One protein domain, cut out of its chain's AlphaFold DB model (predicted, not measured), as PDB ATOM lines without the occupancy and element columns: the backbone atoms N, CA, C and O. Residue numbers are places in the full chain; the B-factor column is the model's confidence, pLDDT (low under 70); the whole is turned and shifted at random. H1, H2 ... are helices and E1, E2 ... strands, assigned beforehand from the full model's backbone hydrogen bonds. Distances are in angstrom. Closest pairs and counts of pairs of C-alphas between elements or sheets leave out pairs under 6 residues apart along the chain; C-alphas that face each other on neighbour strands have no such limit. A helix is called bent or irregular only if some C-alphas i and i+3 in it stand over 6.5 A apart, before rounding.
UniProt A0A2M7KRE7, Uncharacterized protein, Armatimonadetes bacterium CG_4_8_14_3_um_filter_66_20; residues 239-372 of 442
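Overview. This is residues 239 to 372 of the 442 residues of an uncharacterized protein of Armatimonadetes bacterium CG_4_8_14_3_um_filter_66_20 (UniProt A0A2M7KRE7). A small two-stranded parallel sheet, E1 beside E2, has H3 and H5 side by side over one face, H3 near E1 and H5 near E2; the long helix H1 packs by residues 241 to 248 on the end of H3 and reaches away from this core, and residues 261 to 266 stick out beyond it. H2 lies off the core between two long loops. The 134 printed residues, mostly helix by class, have five named helices and two named strands in the order H1 H2 H3 E1 H4 H5 E2. The whole is only just compact, close to loose, with a radius of gyration of the C-alphas of 16.7 A and spans of 54 by 37 by 29 A.

Arrangement. E1, residues 334 to 338, and E2, residues 367 to 371, are parallel at 21 degrees; N 336 and O 368 are 2.8 A apart, within hydrogen-bond range. With H4, residues 340 to 343, and H5, residues 345 to 361, they form a strand-helix-strand unit, two parallel neighbour strands with helices between, whose crossover is right-handed. H4 and H5 touch only at the corner, closest at the C-alphas of Leu 342 and Gly 348, 5.7 A. H3, residues 313 to 324, touches H5 at a shallow tilt of 14 degrees, the same way; their closest C-alphas, Ile 317 and Leu 359, are 6.1 A apart. H1, residues 239 to 260, touches H3 at a steep tilt of 39 degrees, the same way, closest at the C-alphas of Gln 245 and Met 323, 4.2 A. H2, residues 275 to 283, touches no helix and is apart from E1 and E2. Each O i to N i+4 pair is within hydrogen-bond range in H1, H3 and H5, and 3 of 5 in H2; H4 is too short for such a pair.

Along the chain. H1 runs 31.7 A from C-alpha 239 at (32.268, 192.515, 16.132). H5 is 24.3 A long, H3 16.9 A and H2 15.0 A. H2 is irregular, but only just: C-alphas 276 and 279 are 6.9 A apart. E2 ends with C-alpha 371 at (13.974, 206.278, -3.609).

Size, cuts and confidence. The C-alphas of Gln 261 and Gly 345, the two farthest apart, are 54.2 A apart. The printed part has no cut. The links H1 to H2 and H2 to H3 are long. Mean pLDDT of the printed part is 87.9, with residue 291 under 70.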
ATOM      1  N   GLY A 239      31.236 191.772  15.415       84.31
ATOM      2  CA  GLY A 239      32.268 192.515  16.132       84.31
ATOM      3  C   GLY A 239      31.943 194.004  16.200       84.31
ATOM      4  O   GLY A 239      31.823 194.555  17.293       84.31
ATOM      5  N   ALA A 240      31.747 194.649  15.048       85.50
ATOM      6  CA  ALA A 240      31.391 196.066  14.968       85.50
ATOM      7  C   ALA A 240      30.050 196.372  15.646       85.50
ATOM      8  O   ALA A 240      29.939 197.355  16.384       85.50
ATOM      9  N   ASP A 241      29.050 195.517  15.436       92.19
ATOM     10  CA  ASP A 241      27.715 195.711  15.996       92.19
ATOM     11  C   ASP A 241      27.712 195.554  17.520       92.19
ATOM     12  O   ASP A 241      27.026 196.314  18.203       92.19
ATOM     13  N   SER A 242      28.530 194.651  18.080       90.69
ATOM     14  CA  SER A 242      28.644 194.489  19.538       90.69
ATOM     15  C   SER A 242      29.194 195.734  20.241       90.69
ATOM     16  O   SER A 242      28.746 196.065  21.339       90.69
ATOM     17  N   VAL A 243      30.108 196.470  19.598       90.06
ATOM     18  CA  VAL A 243      30.645 197.733  20.132       90.06
ATOM     19  C   VAL A 243      29.552 198.796  20.183       90.06
ATOM     20  O   VAL A 243      29.391 199.477  21.197       90.06
ATOM     21  N   GLY A 244      28.771 198.921  19.107       89.56
ATOM     22  CA  GLY A 244      27.621 199.820  19.078       89.56
ATOM     23  C   GLY A 244      26.568 199.447  20.114       89.56
ATOM     24  O   GLY A 244      26.057 200.312  20.819       89.56
ATOM     25  N   GLN A 245      26.290 198.152  20.256       92.25
ATOM     26  CA  GLN A 245      25.321 197.653  21.221       92.25
ATOM     27  C   GLN A 245      25.752 197.992  22.654       92.25
ATOM     28  O   GLN A 245      24.950 198.512  23.420       92.25
ATOM     29  N   ALA A 246      27.028 197.789  22.996       93.00
ATOM     30  CA  ALA A 246      27.562 198.142  24.312       93.00
ATOM     31  C   ALA A 246      27.432 199.646  24.615       93.00
ATOM     32  O   ALA A 246      27.123 200.022  25.747       93.00
ATOM     33  N   LEU A 247      27.627 200.511  23.611       92.06
ATOM     34  CA  LEU A 247      27.437 201.955  23.756       92.06
ATOM     35  C   LEU A 247      25.971 202.311  24.040       92.06
ATOM     36  O   LEU A 247      25.697 203.131  24.916       92.06
ATOM     37  N   ILE A 248      25.037 201.694  23.317       93.50
ATOM     38  CA  ILE A 248      23.606 201.940  23.504       93.50
ATOM     39  C   ILE A 248      23.115 201.380  24.835       93.50
ATOM     40  O   ILE A 248      22.406 202.080  25.553       93.50
ATOM     41  N   ASP A 249      23.558 200.187  25.225       93.31
ATOM     42  CA  ASP A 249      23.246 199.610  26.532       93.31
ATOM     43  C   ASP A 249      23.747 200.519  27.669       93.31
ATOM     44  O   ASP A 249      23.007 200.791  28.617       93.31
ATOM     45  N   ALA A 250      24.961 201.073  27.552       93.81
ATOM     46  CA  ALA A 250      25.496 202.028  28.521       93.81
ATOM     47  C   ALA A 250      24.690 203.338  28.566       93.81
ATOM     48  O   ALA A 250      24.355 203.819  29.650       93.81
ATOM     49  N   PHE A 251      24.343 203.905  27.405       93.50
ATOM     50  CA  PHE A 251      23.508 205.107  27.311       93.50
ATOM     51  C   PHE A 251      22.134 204.899  27.963       93.50
ATOM     52  O   PHE A 251      21.700 205.717  28.781       93.50
ATOM     53  N   CYS A 252      21.472 203.784  27.650       92.19
ATOM     54  CA  CYS A 252      20.171 203.437  28.207       92.19
ATOM     55  C   CYS A 252      20.249 203.191  29.719       92.19
ATOM     56  O   CYS A 252      19.405 203.694  30.457       92.19
ATOM     57  N   ALA A 253      21.283 202.493  30.201       92.56
ATOM     58  CA  ALA A 253      21.482 202.239  31.627       92.56
ATOM     59  C   ALA A 253      21.697 203.534  32.427       92.56
ATOM     60  O   ALA A 253      21.088 203.723  33.482       92.56
ATOM     61  N   VAL A 254      22.529 204.451  31.921       92.81
ATOM     62  CA  VAL A 254      22.764 205.753  32.566       92.81
ATOM     63  C   VAL A 254      21.488 206.590  32.567       92.81
ATOM     64  O   VAL A 254      21.114 207.132  33.606       92.81
ATOM     65  N   THR A 255      20.781 206.653  31.437       91.00
ATOM     66  CA  THR A 255      19.518 207.396  31.340       91.00
ATOM     67  C   THR A 255      18.477 206.836  32.305       91.00
ATOM     68  O   THR A 255      17.873 207.604  33.047       91.00
ATOM     69  N   ALA A 256      18.316 205.510  32.368       89.00
ATOM     70  CA  ALA A 256      17.391 204.849  33.285       89.00
ATOM     71  C   ALA A 256      17.719 205.153  34.756       89.00
ATOM     72  O   ALA A 256      16.823 205.510  35.517       89.00
ATOM     73  N   LYS A 257      19.003 205.101  35.135       90.62
ATOM     74  CA  LYS A 257      19.462 205.432  36.491       90.62
ATOM     75  C   LYS A 257      19.074 206.854  36.907       90.62
ATOM     76  O   LYS A 257      18.651 207.073  38.037       90.62
ATOM     77  N   HIS A 258      19.237 207.831  36.017       87.62
ATOM     78  CA  HIS A 258      18.843 209.212  36.308       87.62
ATOM     79  C   HIS A 258      17.323 209.407  36.255       87.62
ATOM     80  O   HIS A 258      16.778 210.193  37.025       87.62
ATOM     81  N   ALA A 259      16.632 208.677  35.378       88.00
ATOM     82  CA  ALA A 259      15.186 208.745  35.220       88.00
ATOM     83  C   ALA A 259      14.415 208.183  36.424       88.00
ATOM     84  O   ALA A 259      13.330 208.678  36.725       88.00
ATOM     85  N   GLU A 260      14.966 207.177  37.112       88.06
ATOM     86  CA  GLU A 260      14.334 206.503  38.255       88.06
ATOM     87  C   GLU A 260      13.907 207.496  39.348       88.06
ATOM     88  O   GLU A 260      12.793 207.416  39.863       88.06
ATOM     89  N   GLN A 261      14.739 208.505  39.620       88.31
ATOM     90  CA  GLN A 261      14.482 209.535  40.636       88.31
ATOM     91  C   GLN A 261      13.257 210.413  40.344       88.31
ATOM     92  O   GLN A 261      12.736 211.063  41.247       88.31
ATOM     93  N   TYR A 262      12.793 210.446  39.095       89.06
ATOM     94  CA  TYR A 262      11.728 211.340  38.633       89.06
ATOM     95  C   TYR A 262      10.558 210.581  38.006       89.06
ATOM     96  O   TYR A 262       9.692 211.187  37.376       89.06
ATOM     97  N   GLN A 263      10.516 209.258  38.168       84.75
ATOM     98  CA  GLN A 263       9.641 208.381  37.398       84.75
ATOM     99  C   GLN A 263       8.135 208.628  37.626       84.75
ATOM    100  O   GLN A 263       7.335 208.316  36.740       84.75
ATOM    101  N   GLU A 264       7.753 209.181  38.783       88.75
ATOM    102  CA  GLU A 264       6.371 209.584  39.105       88.75
ATOM    103  C   GLU A 264       5.946 210.892  38.420       88.75
ATOM    104  O   GLU A 264       4.755 211.164  38.287       88.75
ATOM    105  N   ILE A 265       6.913 211.695  37.965       89.75
ATOM    106  CA  ILE A 265       6.697 213.034  37.403       89.75
ATOM    107  C   ILE A 265       6.866 213.012  35.883       89.75
ATOM    108  O   ILE A 265       6.073 213.605  35.152       89.75
ATOM    109  N   VAL A 266       7.908 212.342  35.387       83.75
ATOM    110  CA  VAL A 266       8.279 212.359  33.971       83.75
ATOM    111  C   VAL A 266       8.979 211.062  33.566       83.75
ATOM    112  O   VAL A 266       9.737 210.458  34.323       83.75
ATOM    113  N   LYS A 267       8.724 210.618  32.332       81.94
ATOM    114  CA  LYS A 267       9.433 209.500  31.701       81.94
ATOM    115  C   LYS A 267      10.520 210.051  30.782       81.94
ATOM    116  O   LYS A 267      10.243 210.941  29.985       81.94
ATOM    117  N   PHE A 268      11.718 209.476  30.847       85.38
ATOM    118  CA  PHE A 268      12.837 209.807  29.961       85.38
ATOM    119  C   PHE A 268      13.085 208.656  28.975       85.38
ATOM    120  O   PHE A 268      13.891 207.766  29.256       85.38
ATOM    121  N   PRO A 269      12.360 208.602  27.845       85.00
ATOM    122  CA  PRO A 269      12.557 207.548  26.863       85.00
ATOM    123  C   PRO A 269      13.885 207.747  26.118       85.00
ATOM    124  O   PRO A 269      14.191 208.839  25.646       85.00
ATOM    125  N   CYS A 270      14.666 206.675  25.987       89.81
ATOM    126  CA  CYS A 270      15.906 206.690  25.214       89.81
ATOM    127  C   CYS A 270      15.603 206.702  23.712       89.81
ATOM    128  O   CYS A 270      14.734 205.966  23.238       89.81
ATOM    129  N   GLY A 271      16.332 207.520  22.959       89.56
ATOM    130  CA  GLY A 271      16.237 207.583  21.505       89.56
ATOM    131  C   GLY A 271      17.507 208.151  20.896       89.56
ATOM    132  O   GLY A 271      18.262 208.857  21.564       89.56
ATOM    133  N   VAL A 272      17.732 207.840  19.622       89.44
ATOM    134  CA  VAL A 272      18.881 208.337  18.859       89.44
ATOM    135  C   VAL A 272      18.382 208.954  17.564       89.44
ATOM    136  O   VAL A 272      17.887 208.267  16.675       89.44
ATOM    137  N   GLY A 273      18.525 210.271  17.448       86.81
ATOM    138  CA  GLY A 273      18.115 211.014  16.266       86.81
ATOM    139  C   GLY A 273      18.993 212.237  16.075       86.81
ATOM    140  O   GLY A 273      19.057 213.104  16.941       86.81
ATOM    141  N   THR A 274      19.671 212.314  14.934       85.00
ATOM    142  CA  THR A 274      20.436 213.503  14.535       85.00
ATOM    143  C   THR A 274      19.610 214.420  13.641       85.00
ATOM    144  O   THR A 274      19.990 215.568  13.429       85.00
ATOM    145  N   PHE A 275      18.510 213.924  13.067       81.12
ATOM    146  CA  PHE A 275      17.666 214.643  12.113       81.12
ATOM    147  C   PHE A 275      18.491 215.286  10.990       81.12
ATOM    148  O   PHE A 275      19.404 214.648  10.479       81.12
ATOM    149  N   SER A 276      18.214 216.532  10.598       75.75
ATOM    150  CA  SER A 276      19.028 217.298   9.639       75.75
ATOM    151  C   SER A 276      20.343 217.834  10.226       75.75
ATOM    152  O   SER A 276      21.182 218.343   9.481       75.75
ATOM    153  N   TRP A 277      20.557 217.709  11.540       78.81
ATOM    154  CA  TRP A 277      21.706 218.287  12.240       78.81
ATOM    155  C   TRP A 277      22.998 217.489  12.083       78.81
ATOM    156  O   TRP A 277      24.053 218.018  12.415       78.81
ATOM    157  N   TYR A 278      22.973 216.270  11.533       82.56
ATOM    158  CA  TYR A 278      24.188 215.463  11.323       82.56
ATOM    159  C   TYR A 278      25.280 216.188  10.513       82.56
ATOM    160  O   TYR A 278      26.470 215.980  10.755       82.56
ATOM    161  N   LEU A 279      24.888 217.095   9.607       82.94
ATOM    162  CA  LEU A 279      25.805 217.998   8.904       82.94
ATOM    163  C   LEU A 279      26.454 219.010   9.865       82.94
ATOM    164  O   LEU A 279      27.672 219.167   9.874       82.94
ATOM    165  N   GLY A 280      25.643 219.697  10.676       82.56
ATOM    166  CA  GLY A 280      26.093 220.748  11.595       82.56
ATOM    167  C   GLY A 280      26.897 220.214  12.780       82.56
ATOM    168  O   GLY A 280      27.909 220.803  13.145       82.56
ATOM    169  N   ILE A 281      26.505 219.060  13.329       85.44
ATOM    170  CA  ILE A 281      27.262 218.346  14.367       85.44
ATOM    171  C   ILE A 281      28.666 218.035  13.842       85.44
ATOM    172  O   ILE A 281      29.652 218.341  14.504       85.44
ATOM    173  N   GLY A 282      28.761 217.501  12.620       85.38
ATOM    174  CA  GLY A 282      30.034 217.172  11.979       85.38
ATOM    175  C   GLY A 282      31.002 218.353  11.858       85.38
ATOM    176  O   GLY A 282      32.189 218.190  12.136       85.38
ATOM    177  N   GLN A 283      30.495 219.549  11.527       85.69
ATOM    178  CA  GLN A 283      31.297 220.772  11.355       85.69
ATOM    179  C   GLN A 283      32.071 221.184  12.614       85.69
ATOM    180  O   GLN A 283      33.154 221.758  12.501       85.69
ATOM    181  N   GLY A 284      31.529 220.899  13.802       80.12
ATOM    182  CA  GLY A 284      32.166 221.207  15.086       80.12
ATOM    183  C   GLY A 284      33.150 220.141  15.576       80.12
ATOM    184  O   GLY A 284      33.779 220.332  16.615       80.12
ATOM    185  N   LEU A 285      33.282 219.017  14.864       76.69
ATOM    186  CA  LEU A 285      34.054 217.859  15.309       76.69
ATOM    187  C   LEU A 285      35.357 217.693  14.514       76.69
ATOM    188  O   LEU A 285      35.391 217.821  13.288       76.69
ATOM    189  N   GLY A 286      36.427 217.317  15.221       79.00
ATOM    190  CA  GLY A 286      37.678 216.855  14.613       79.00
ATOM    191  C   GLY A 286      37.508 215.530  13.861       79.00
ATOM    192  O   GLY A 286      36.424 214.947  13.853       79.00
ATOM    193  N   ALA A 287      38.575 215.047  13.223       73.56
ATOM    194  CA  ALA A 287      38.563 213.731  12.581       73.56
ATOM    195  C   ALA A 287      38.329 212.622  13.624       73.56
ATOM    196  O   ALA A 287      38.825 212.724  14.748       73.56
ATOM    197  N   SER A 288      37.589 211.571  13.263       74.88
ATOM    198  CA  SER A 288      37.342 210.417  14.138       74.88
ATOM    199  C   SER A 288      38.055 209.154  13.657       74.88
ATOM    200  O   SER A 288      38.417 209.008  12.489       74.88
ATOM    201  N   SER A 289      38.287 208.231  14.593       71.75
ATOM    202  CA  SER A 289      39.061 207.005  14.368       71.75
ATOM    203  C   SER A 289      38.437 206.091  13.308       71.75
ATOM    204  O   SER A 289      39.151 205.382  12.604       71.75
ATOM    205  N   ASP A 290      37.122 206.152  13.108       71.94
ATOM    206  CA  ASP A 290      36.411 205.420  12.060       71.94
ATOM    207  C   ASP A 290      36.771 205.864  10.624       71.94
ATOM    208  O   ASP A 290      36.402 205.188   9.653       71.94
ATOM    209  N   GLY A 291      37.536 206.949  10.489       69.00
ATOM    210  CA  GLY A 291      38.032 207.498   9.235       69.00
ATOM    211  C   GLY A 291      37.176 208.628   8.669       69.00
ATOM    212  O   GLY A 291      37.367 208.965   7.505       69.00
ATOM    213  N   ARG A 292      36.229 209.180   9.440       82.88
ATOM    214  CA  ARG A 292      35.542 210.435   9.096       82.88
ATOM    215  C   ARG A 292      36.502 211.610   9.302       82.88
ATOM    216  O   ARG A 292      37.139 211.724  10.355       82.88
ATOM    217  N   LEU A 293      36.611 212.483   8.306       77.56
ATOM    218  CA  LEU A 293      37.509 213.637   8.338       77.56
ATOM    219  C   LEU A 293      36.954 214.761   9.227       77.56
ATOM    220  O   LEU A 293      35.773 214.805   9.577       77.56
ATOM    221  N   ALA A 294      37.829 215.690   9.616       80.12
ATOM    222  CA  ALA A 294      37.425 216.850  10.405       80.12
ATOM    223  C   ALA A 294      36.403 217.697   9.631       80.12
ATOM    224  O   ALA A 294      36.621 218.025   8.466       80.12
ATOM    225  N   GLY A 295      35.299 218.055  10.287       82.31
ATOM    226  CA  GLY A 295      34.213 218.818   9.675       82.31
ATOM    227  C   GLY A 295      33.236 218.014   8.805       82.31
ATOM    228  O   GLY A 295      32.217 218.570   8.393       82.31
ATOM    229  N   GLU A 296      33.498 216.729   8.523       85.69
ATOM    230  CA  GLU A 296      32.563 215.890   7.763       85.69
ATOM    231  C   GLU A 296      31.315 215.531   8.584       85.69
ATOM    232  O   GLU A 296      31.400 215.415   9.809       85.69
ATOM    233  N   PRO A 297      30.160 215.294   7.938       86.25
ATOM    234  CA  PRO A 297      28.935 214.918   8.636       86.25
ATOM    235  C   PRO A 297      29.081 213.635   9.462       86.25
ATOM    236  O   PRO A 297      29.738 212.685   9.033       86.25
ATOM    237  N   VAL A 298      28.419 213.585  10.620       90.56
ATOM    238  CA  VAL A 298      28.250 212.330  11.378       90.56
ATOM    239  C   VAL A 298      27.185 211.438  10.720       90.56
ATOM    240  O   VAL A 298      26.560 211.835   9.733       90.56
ATOM    241  N   SER A 299      26.978 210.220  11.226       90.50
ATOM    242  CA  SER A 299      25.900 209.345  10.748       90.50
ATOM    243  C   SER A 299      24.529 210.018  10.875       90.50
ATOM    244  O   SER A 299      24.277 210.775  11.812       90.50
ATOM    245  N   SER A 300      23.634 209.736   9.924       88.19
ATOM    246  CA  SER A 300      22.237 210.168  10.019       88.19
ATOM    247  C   SER A 300      21.487 209.242  10.967       88.19
ATOM    248  O   SER A 300      21.422 208.037  10.732       88.19
ATOM    249  N   ASN A 301      20.898 209.802  12.016       90.56
ATOM    250  CA  ASN A 301      20.097 209.105  13.012       90.56
ATOM    251  C   ASN A 301      20.828 207.871  13.561       90.56
ATOM    252  O   ASN A 301      21.981 207.973  13.976       90.56
ATOM    253  N   PHE A 302      20.163 206.719  13.556       91.88
ATOM    254  CA  PHE A 302      20.699 205.444  14.011       91.88
ATOM    255  C   PHE A 302      21.174 204.578  12.832       91.88
ATOM    256  O   PHE A 302      21.124 203.352  12.873       91.88
ATOM    257  N   SER A 303      21.587 205.227  11.742       93.06
ATOM    258  CA  SER A 303      22.013 204.563  10.510       93.06
ATOM    259  C   SER A 303      23.520 204.305  10.505       93.06
ATOM    260  O   SER A 303      24.274 205.005  11.194       93.06
ATOM    261  N   PRO A 304      23.998 203.382   9.654       91.94
ATOM    262  CA  PRO A 304      25.411 203.276   9.323       91.94
ATOM    263  C   PRO A 304      26.018 204.625   8.924       91.94
ATOM    264  O   PRO A 304      25.361 205.486   8.328       91.94
ATOM    265  N   ALA A 305      27.300 204.810   9.239       89.69
ATOM    266  CA  ALA A 305      28.044 205.970   8.765       89.69
ATOM    267  C   ALA A 305      28.002 206.037   7.229       89.69
ATOM    268  O   ALA A 305      28.007 205.010   6.546       89.69
ATOM    269  N   LEU A 306      27.964 207.254   6.683       84.00
ATOM    270  CA  LEU A 306      27.729 207.481   5.258       84.00
ATOM    271  C   LEU A 306      28.724 206.691   4.387       84.00
ATOM    272  O   LEU A 306      29.936 206.888   4.475       84.00
ATOM    273  N   GLY A 307      28.201 205.800   3.537       82.50
ATOM    274  CA  GLY A 307      28.998 205.001   2.599       82.50
ATOM    275  C   GLY A 307      29.774 203.851   3.244       82.50
ATOM    276  O   GLY A 307      30.717 203.326   2.641       82.50
ATOM    277  N   ARG A 308      29.434 203.478   4.483       85.50
ATOM    278  CA  ARG A 308      30.048 202.351   5.197       85.50
ATOM    279  C   ARG A 308      29.192 201.086   5.175       85.50
ATOM    280  O   ARG A 308      29.734 200.033   5.474       85.50
ATOM    281  N   ASP A 309      27.934 201.182   4.769       87.69
ATOM    282  CA  ASP A 309      26.985 200.108   4.470       87.69
ATOM    283  C   ASP A 309      27.244 199.509   3.076       87.69
ATOM    284  O   ASP A 309      26.684 199.941   2.070       87.69
ATOM    285  N   LYS A 310      28.160 198.540   2.993       86.56
ATOM    286  CA  LYS A 310      28.630 197.953   1.726       86.56
ATOM    287  C   LYS A 310      27.987 196.609   1.401       86.56
ATOM    288  O   LYS A 310      27.852 196.286   0.224       86.56
ATOM    289  N   ASP A 311      27.520 195.889   2.415       89.25
ATOM    290  CA  ASP A 311      26.985 194.529   2.257       89.25
ATOM    291  C   ASP A 311      25.466 194.504   2.011       89.25
ATOM    292  O   ASP A 311      24.800 193.479   2.164       89.25
ATOM    293  N   GLY A 312      24.909 195.641   1.587       89.38
ATOM    294  CA  GLY A 312      23.525 195.783   1.141       89.38
ATOM    295  C   GLY A 312      22.515 196.129   2.240       89.38
ATOM    296  O   GLY A 312      22.793 196.097   3.438       89.38
ATOM    297  N   LEU A 313      21.294 196.460   1.804       92.19
ATOM    298  CA  LEU A 313      20.206 196.913   2.683       92.19
ATOM    299  C   LEU A 313      19.796 195.889   3.760       92.19
ATOM    300  O   LEU A 313      19.567 196.313   4.891       92.19
ATOM    301  N   PRO A 314      19.718 194.569   3.475       93.12
ATOM    302  CA  PRO A 314      19.413 193.587   4.515       93.12
ATOM    303  C   PRO A 314      20.456 193.575   5.637       93.12
ATOM    304  O   PRO A 314      20.085 193.568   6.805       93.12
ATOM    305  N   SER A 315      21.745 193.655   5.298       94.19
ATOM    306  CA  SER A 315      22.843 193.680   6.273       94.19
ATOM    307  C   SER A 315      22.788 194.929   7.155       94.19
ATOM    308  O   SER A 315      23.015 194.845   8.362       94.19
ATOM    309  N   ALA A 316      22.396 196.075   6.589       94.38
ATOM    310  CA  ALA A 316      22.156 197.294   7.357       94.38
ATOM    311  C   ALA A 316      20.998 197.135   8.358       94.38
ATOM    312  O   ALA A 316      21.139 197.542   9.509       94.38
ATOM    313  N   ILE A 317      19.892 196.495   7.952       94.38
ATOM    314  CA  ILE A 317      18.751 196.190   8.835       94.38
ATOM    315  C   ILE A 317      19.167 195.228   9.955       94.38
ATOM    316  O   ILE A 317      18.866 195.477  11.118       94.38
ATOM    317  N   LEU A 318      19.895 194.155   9.637       93.38
ATOM    318  CA  LEU A 318      20.346 193.191  10.645       93.38
ATOM    319  C   LEU A 318      21.307 193.830  11.655       93.38
ATOM    320  O   LEU A 318      21.135 193.653  12.862       93.38
ATOM    321  N   SER A 319      22.263 194.630  11.173       94.19
ATOM    322  CA  SER A 319      23.199 195.372  12.031       94.19
ATOM    323  C   SER A 319      22.463 196.307  12.981       94.19
ATOM    324  O   SER A 319      22.734 196.350  14.181       94.19
ATOM    325  N   TYR A 320      21.513 197.065  12.426       93.62
ATOM    326  CA  TYR A 320      20.650 197.977  13.160       93.62
ATOM    327  C   TYR A 320      19.935 197.239  14.299       93.62
ATOM    328  O   TYR A 320      20.058 197.634  15.462       93.62
ATOM    329  N   SER A 321      19.277 196.120  13.985       90.94
ATOM    330  CA  SER A 321      18.482 195.343  14.937       90.94
ATOM    331  C   SER A 321      19.318 194.750  16.075       90.94
ATOM    332  O   SER A 321      18.906 194.788  17.239       90.94
ATOM    333  N   LYS A 322      20.540 194.285  15.777       90.88
ATOM    334  CA  LYS A 322      21.495 193.817  16.797       90.88
ATOM    335  C   LYS A 322      21.893 194.918  17.780       90.88
ATOM    336  O   LYS A 322      22.070 194.626  18.961       90.88
ATOM    337  N   MET A 323      22.037 196.160  17.307       87.50
ATOM    338  CA  MET A 323      22.531 197.272  18.118       87.50
ATOM    339  C   MET A 323      21.477 197.816  19.088       87.50
ATOM    340  O   MET A 323      21.808 198.116  20.233       87.50
ATOM    341  N   HIS A 324      20.220 197.954  18.652       79.19
ATOM    342  CA  HIS A 324      19.200 198.616  19.470       79.19
ATOM    343  C   HIS A 324      18.433 197.676  20.410       79.19
ATOM    344  O   HIS A 324      17.869 198.169  21.372       79.19
ATOM    345  N   LYS A 325      18.313 196.361  20.154       78.44
ATOM    346  CA  LYS A 325      17.622 195.391  21.052       78.44
ATOM    347  C   LYS A 325      16.283 195.868  21.657       78.44
ATOM    348  O   LYS A 325      15.969 195.613  22.816       78.44
ATOM    349  N   SER A 326      15.515 196.629  20.887       81.69
ATOM    350  CA  SER A 326      14.278 197.305  21.315       81.69
ATOM    351  C   SER A 326      14.405 198.223  22.557       81.69
ATOM    352  O   SER A 326      13.397 198.538  23.184       81.69
ATOM    353  N   ASN A 327      15.606 198.713  22.890       85.88
ATOM    354  CA  ASN A 327      15.895 199.556  24.062       85.88
ATOM    355  C   ASN A 327      15.817 201.080  23.794       85.88
ATOM    356  O   ASN A 327      16.110 201.878  24.682       85.88
ATOM    357  N   LEU A 328      15.373 201.488  22.597       89.38
ATOM    358  CA  LEU A 328      15.187 202.888  22.188       89.38
ATOM    359  C   LEU A 328      13.693 203.227  21.995       89.38
ATOM    360  O   LEU A 328      13.229 203.305  20.851       89.38
ATOM    361  N   PRO A 329      12.906 203.412  23.074       87.06
ATOM    362  CA  PRO A 329      11.464 203.659  22.985       87.06
ATOM    363  C   PRO A 329      11.086 205.015  22.366       87.06
ATOM    364  O   PRO A 329       9.990 205.139  21.830       87.06
ATOM    365  N   ALA A 330      11.967 206.025  22.398       86.19
ATOM    366  CA  ALA A 330      11.755 207.282  21.666       86.19
ATOM    367  C   ALA A 330      12.092 207.162  20.168       86.19
ATOM    368  O   ALA A 330      11.866 208.101  19.405       86.19
ATOM    369  N   GLY A 331      12.606 206.007  19.740       86.06
ATOM    370  CA  GLY A 331      12.946 205.726  18.356       86.06
ATOM    371  C   GLY A 331      14.435 205.872  18.047       86.06
ATOM    372  O   GLY A 331      15.176 206.612  18.694       86.06
ATOM    373  N   GLY A 332      14.861 205.153  17.014       89.38
ATOM    374  CA  GLY A 332      16.177 205.282  16.403       89.38
ATOM    375  C   GLY A 332      16.013 205.072  14.906       89.38
ATOM    376  O   GLY A 332      15.974 203.920  14.489       89.38
ATOM    377  N   PRO A 333      15.819 206.125  14.096       90.19
ATOM    378  CA  PRO A 333      15.512 205.934  12.683       90.19
ATOM    379  C   PRO A 333      16.683 205.335  11.898       90.19
ATOM    380  O   PRO A 333      17.797 205.857  11.959       90.19
ATOM    381  N   LEU A 334      16.405 204.282  11.125       92.38
ATOM    382  CA  LEU A 334      17.289 203.755  10.086       92.38
ATOM    383  C   LEU A 334      16.966 204.419   8.744       92.38
ATOM    384  O   LEU A 334      15.899 204.193   8.174       92.38
ATOM    385  N   ASP A 335      17.878 205.226   8.218       90.75
ATOM    386  CA  ASP A 335      17.724 205.905   6.934       90.75
ATOM    387  C   ASP A 335      18.408 205.101   5.819       90.75
ATOM    388  O   ASP A 335      19.634 205.056   5.719       90.75
ATOM    389  N   LEU A 336      17.607 204.491   4.942       90.31
ATOM    390  CA  LEU A 336      18.076 203.718   3.793       90.31
ATOM    391  C   LEU A 336      17.832 204.455   2.473       90.31
ATOM    392  O   LEU A 336      16.897 205.246   2.315       90.31
ATOM    393  N   ARG A 337      18.677 204.156   1.484       87.38
ATOM    394  CA  ARG A 337      18.590 204.694   0.121       87.38
ATOM    395  C   ARG A 337      18.545 203.552  -0.883       87.38
ATOM    396  O   ARG A 337      19.307 202.599  -0.769       87.38
ATOM    397  N   VAL A 338      17.664 203.658  -1.873       87.94
ATOM    398  CA  VAL A 338      17.488 202.645  -2.917       87.94
ATOM    399  C   VAL A 338      17.314 203.315  -4.278       87.94
ATOM    400  O   VAL A 338      16.615 204.320  -4.402       87.94
ATOM    401  N   SER A 339      17.968 202.766  -5.302       87.50
ATOM    402  CA  SER A 339      17.786 203.224  -6.683       87.50
ATOM    403  C   SER A 339      16.400 202.835  -7.187       87.50
ATOM    404  O   SER A 339      15.909 201.740  -6.894       87.50
ATOM    405  N   LYS A 340      15.790 203.713  -7.988       86.62
ATOM    406  CA  LYS A 340      14.441 203.515  -8.528       86.62
ATOM    407  C   LYS A 340      14.318 202.201  -9.297       86.62
ATOM    408  O   LYS A 340      13.358 201.465  -9.090       86.62
ATOM    409  N   ARG A 341      15.343 201.862 -10.085       88.19
ATOM    410  CA  ARG A 341      15.417 200.637 -10.896       88.19
ATOM    411  C   ARG A 341      15.203 199.351 -10.089       88.19
ATOM    412  O   ARG A 341      14.673 198.377 -10.608       88.19
ATOM    413  N   LEU A 342      15.613 199.323  -8.819       86.50
ATOM    414  CA  LEU A 342      15.470 198.134  -7.966       86.50
ATOM    415  C   LEU A 342      14.032 197.906  -7.486       86.50
ATOM    416  O   LEU A 342      13.728 196.825  -6.976       86.50
ATOM    417  N   LEU A 343      13.170 198.915  -7.629       90.25
ATOM    418  CA  LEU A 343      11.783 198.904  -7.179       90.25
ATOM    419  C   LEU A 343      10.773 198.880  -8.337       90.25
ATOM    420  O   LEU A 343       9.577 199.025  -8.101       90.25
ATOM    421  N   GLU A 344      11.224 198.670  -9.574       91.56
ATOM    422  CA  GLU A 344      10.344 198.615 -10.742       91.56
ATOM    423  C   GLU A 344       9.557 197.295 -10.824       91.56
ATOM    424  O   GLU A 344      10.075 196.205 -10.562       91.56
ATOM    425  N   GLY A 345       8.285 197.408 -11.214       94.19
ATOM    426  CA  GLY A 345       7.388 196.278 -11.448       94.19
ATOM    427  C   GLY A 345       7.025 195.459 -10.201       94.19
ATOM    428  O   GLY A 345       7.257 195.845  -9.049       94.19
ATOM    429  N   ASP A 346       6.441 194.287 -10.447       94.75
ATOM    430  CA  ASP A 346       5.953 193.391  -9.391       94.75
ATOM    431  C   ASP A 346       7.094 192.791  -8.557       94.75
ATOM    432  O   ASP A 346       6.942 192.549  -7.356       94.75
ATOM    433  N   ASP A 347       8.260 192.566  -9.170       92.56
ATOM    434  CA  ASP A 347       9.467 192.120  -8.467       92.56
ATOM    435  C   ASP A 347       9.985 193.195  -7.507       92.56
ATOM    436  O   ASP A 347      10.322 192.887  -6.360       92.56
ATOM    437  N   GLY A 348      10.015 194.459  -7.936       93.19
ATOM    438  CA  GLY A 348      10.404 195.585  -7.092       93.19
ATOM    439  C   GLY A 348       9.475 195.775  -5.895       93.19
ATOM    440  O   GLY A 348       9.932 195.916  -4.758       93.19
ATOM    441  N   THR A 349       8.165 195.657  -6.126       93.12
ATOM    442  CA  THR A 349       7.150 195.688  -5.060       93.12
ATOM    443  C   THR A 349       7.363 194.555  -4.050       93.12
ATOM    444  O   THR A 349       7.335 194.782  -2.836       93.12
ATOM    445  N   ARG A 350       7.649 193.333  -4.525       94.94
ATOM    446  CA  ARG A 350       7.969 192.190  -3.654       94.94
ATOM    447  C   ARG A 350       9.251 192.404  -2.850       94.94
ATOM    448  O   ARG A 350       9.267 192.074  -1.662       94.94
ATOM    449  N   ARG A 351      10.298 192.988  -3.444       92.81
ATOM    450  CA  ARG A 351      11.550 193.330  -2.739       92.81
ATOM    451  C   ARG A 351      11.304 194.338  -1.621       92.81
ATOM    452  O   ARG A 351      11.741 194.103  -0.498       92.81
ATOM    453  N   LEU A 352      10.562 195.409  -1.901       93.19
ATOM    454  CA  LEU A 352      10.232 196.423  -0.899       93.19
ATOM    455  C   LEU A 352       9.407 195.838   0.251       93.19
ATOM    456  O   LEU A 352       9.742 196.041   1.415       93.19
ATOM    457  N   SER A 353       8.369 195.063  -0.072       94.75
ATOM    458  CA  SER A 353       7.546 194.370   0.925       94.75
ATOM    459  C   SER A 353       8.391 193.447   1.810       94.75
ATOM    460  O   SER A 353       8.244 193.448   3.031       94.75
ATOM    461  N   SER A 354       9.342 192.721   1.214       93.62
ATOM    462  CA  SER A 354      10.247 191.830   1.949       93.62
ATOM    463  C   SER A 354      11.223 192.592   2.852       93.62
ATOM    464  O   SER A 354      11.468 192.151   3.968       93.62
ATOM    465  N   LEU A 355      11.739 193.749   2.420       92.69
ATOM    466  CA  LEU A 355      12.591 194.607   3.255       92.69
ATOM    467  C   LEU A 355      11.831 195.166   4.462       92.69
ATOM    468  O   LEU A 355      12.349 195.149   5.575       92.69
ATOM    469  N   ILE A 356      10.593 195.625   4.252       93.81
ATOM    470  CA  ILE A 356       9.735 196.123   5.336       93.81
ATOM    471  C   ILE A 356       9.448 195.002   6.339       93.81
ATOM    472  O   ILE A 356       9.584 195.217   7.540       93.81
ATOM    473  N   ARG A 357       9.105 193.801   5.857       94.12
ATOM    474  CA  ARG A 357       8.913 192.630   6.726       94.12
ATOM    475  C   ARG A 357      10.186 192.279   7.486       94.12
ATOM    476  O   ARG A 357      10.120 192.127   8.693       94.12
ATOM    477  N   GLY A 358      11.344 192.270   6.824       92.19
ATOM    478  CA  GLY A 358      12.630 192.000   7.471       92.19
ATOM    479  C   GLY A 358      12.959 192.971   8.609       92.19
ATOM    480  O   GLY A 358      13.476 192.553   9.644       92.19
ATOM    481  N   LEU A 359      12.617 194.256   8.472       91.69
ATOM    482  CA  LEU A 359      12.742 195.216   9.573       91.69
ATOM    483  C   LEU A 359      11.816 194.861  10.745       91.69
ATOM    484  O   LEU A 359      12.264 194.836  11.887       91.69
ATOM    485  N   VAL A 360      10.539 194.586  10.468       91.75
ATOM    486  CA  VAL A 360       9.546 194.257  11.504       91.75
ATOM    487  C   VAL A 360       9.918 192.961  12.226       91.75
ATOM    488  O   VAL A 360       9.959 192.935  13.454       91.75
ATOM    489  N   ASP A 361      10.261 191.917  11.473       92.19
ATOM    490  CA  ASP A 361      10.605 190.591  11.993       92.19
ATOM    491  C   ASP A 361      11.903 190.614  12.816       92.19
ATOM    492  O   ASP A 361      12.067 189.826  13.744       92.19
ATOM    493  N   SER A 362      12.818 191.542  12.515       89.25
ATOM    494  CA  SER A 362      14.043 191.751  13.296       89.25
ATOM    495  C   SER A 362      13.857 192.676  14.508       89.25
ATOM    496  O   SER A 362      14.813 192.903  15.247       89.25
ATOM    497  N   GLY A 363      12.640 193.176  14.751       87.88
ATOM    498  CA  GLY A 363      12.303 194.006  15.911       87.88
ATOM    499  C   GLY A 363      12.592 195.498  15.740       87.88
ATOM    500  O   GLY A 363      12.592 196.228  16.736       87.88
ATOM    501  N   GLY A 364      12.834 195.964  14.511       86.12
ATOM    502  CA  GLY A 364      13.176 197.355  14.237       86.12
ATOM    503  C   GLY A 364      12.036 198.340  14.503       86.12
ATOM    504  O   GLY A 364      10.864 198.024  14.304       86.12
ATOM    505  N   ASN A 365      12.373 199.557  14.956       84.44
ATOM    506  CA  ASN A 365      11.372 200.533  15.412       84.44
ATOM    507  C   ASN A 365      10.970 201.573  14.351       84.44
ATOM    508  O   ASN A 365       9.812 201.982  14.294       84.44
ATOM    509  N   MET A 366      11.905 202.014  13.507       88.88
ATOM    510  CA  MET A 366      11.669 203.065  12.523       88.88
ATOM    511  C   MET A 366      12.663 202.943  11.374       88.88
ATOM    512  O   MET A 366      13.873 202.931  11.585       88.88
ATOM    513  N   MET A 367      12.151 202.941  10.146       90.69
ATOM    514  CA  MET A 367      12.954 203.005   8.929       90.69
ATOM    515  C   MET A 367      12.396 204.078   8.008       90.69
ATOM    516  O   MET A 367      11.184 204.179   7.810       90.69
ATOM    517  N   THR A 368      13.285 204.866   7.415       88.50
ATOM    518  CA  THR A 368      12.949 205.737   6.295       88.50
ATOM    519  C   THR A 368      13.645 205.226   5.045       88.50
ATOM    520  O   THR A 368      14.786 204.776   5.089       88.50
ATOM    521  N   LEU A 369      12.934 205.260   3.919       87.88
ATOM    522  CA  LEU A 369      13.464 204.816   2.640       87.88
ATOM    523  C   LEU A 369      13.394 205.965   1.642       87.88
ATOM    524  O   LEU A 369      12.324 206.518   1.385       87.88
ATOM    525  N   THR A 370      14.543 206.312   1.075       87.31
ATOM    526  CA  THR A 370      14.644 207.299  -0.001       87.31
ATOM    527  C   THR A 370      14.821 206.575  -1.320       87.31
ATOM    528  O   THR A 370      15.816 205.876  -1.508       87.31
ATOM    529  N   VAL A 371      13.873 206.767  -2.233       87.50
ATOM    530  CA  VAL A 371      13.974 206.278  -3.609       87.50
ATOM    531  C   VAL A 371      14.472 207.431  -4.467       87.50
ATOM    532  O   VAL A 371      13.726 208.380  -4.700       87.50
ATOM    533  N   ALA A 372      15.740 207.393  -4.860       82.25
ATOM    534  CA  ALA A 372      16.347 208.446  -5.668       82.25
ATOM    535  C   ALA A 372      17.559 207.909  -6.429       82.25
ATOM    536  O   ALA A 372      18.346 207.129  -5.884       82.25
TER     537      ALA A 372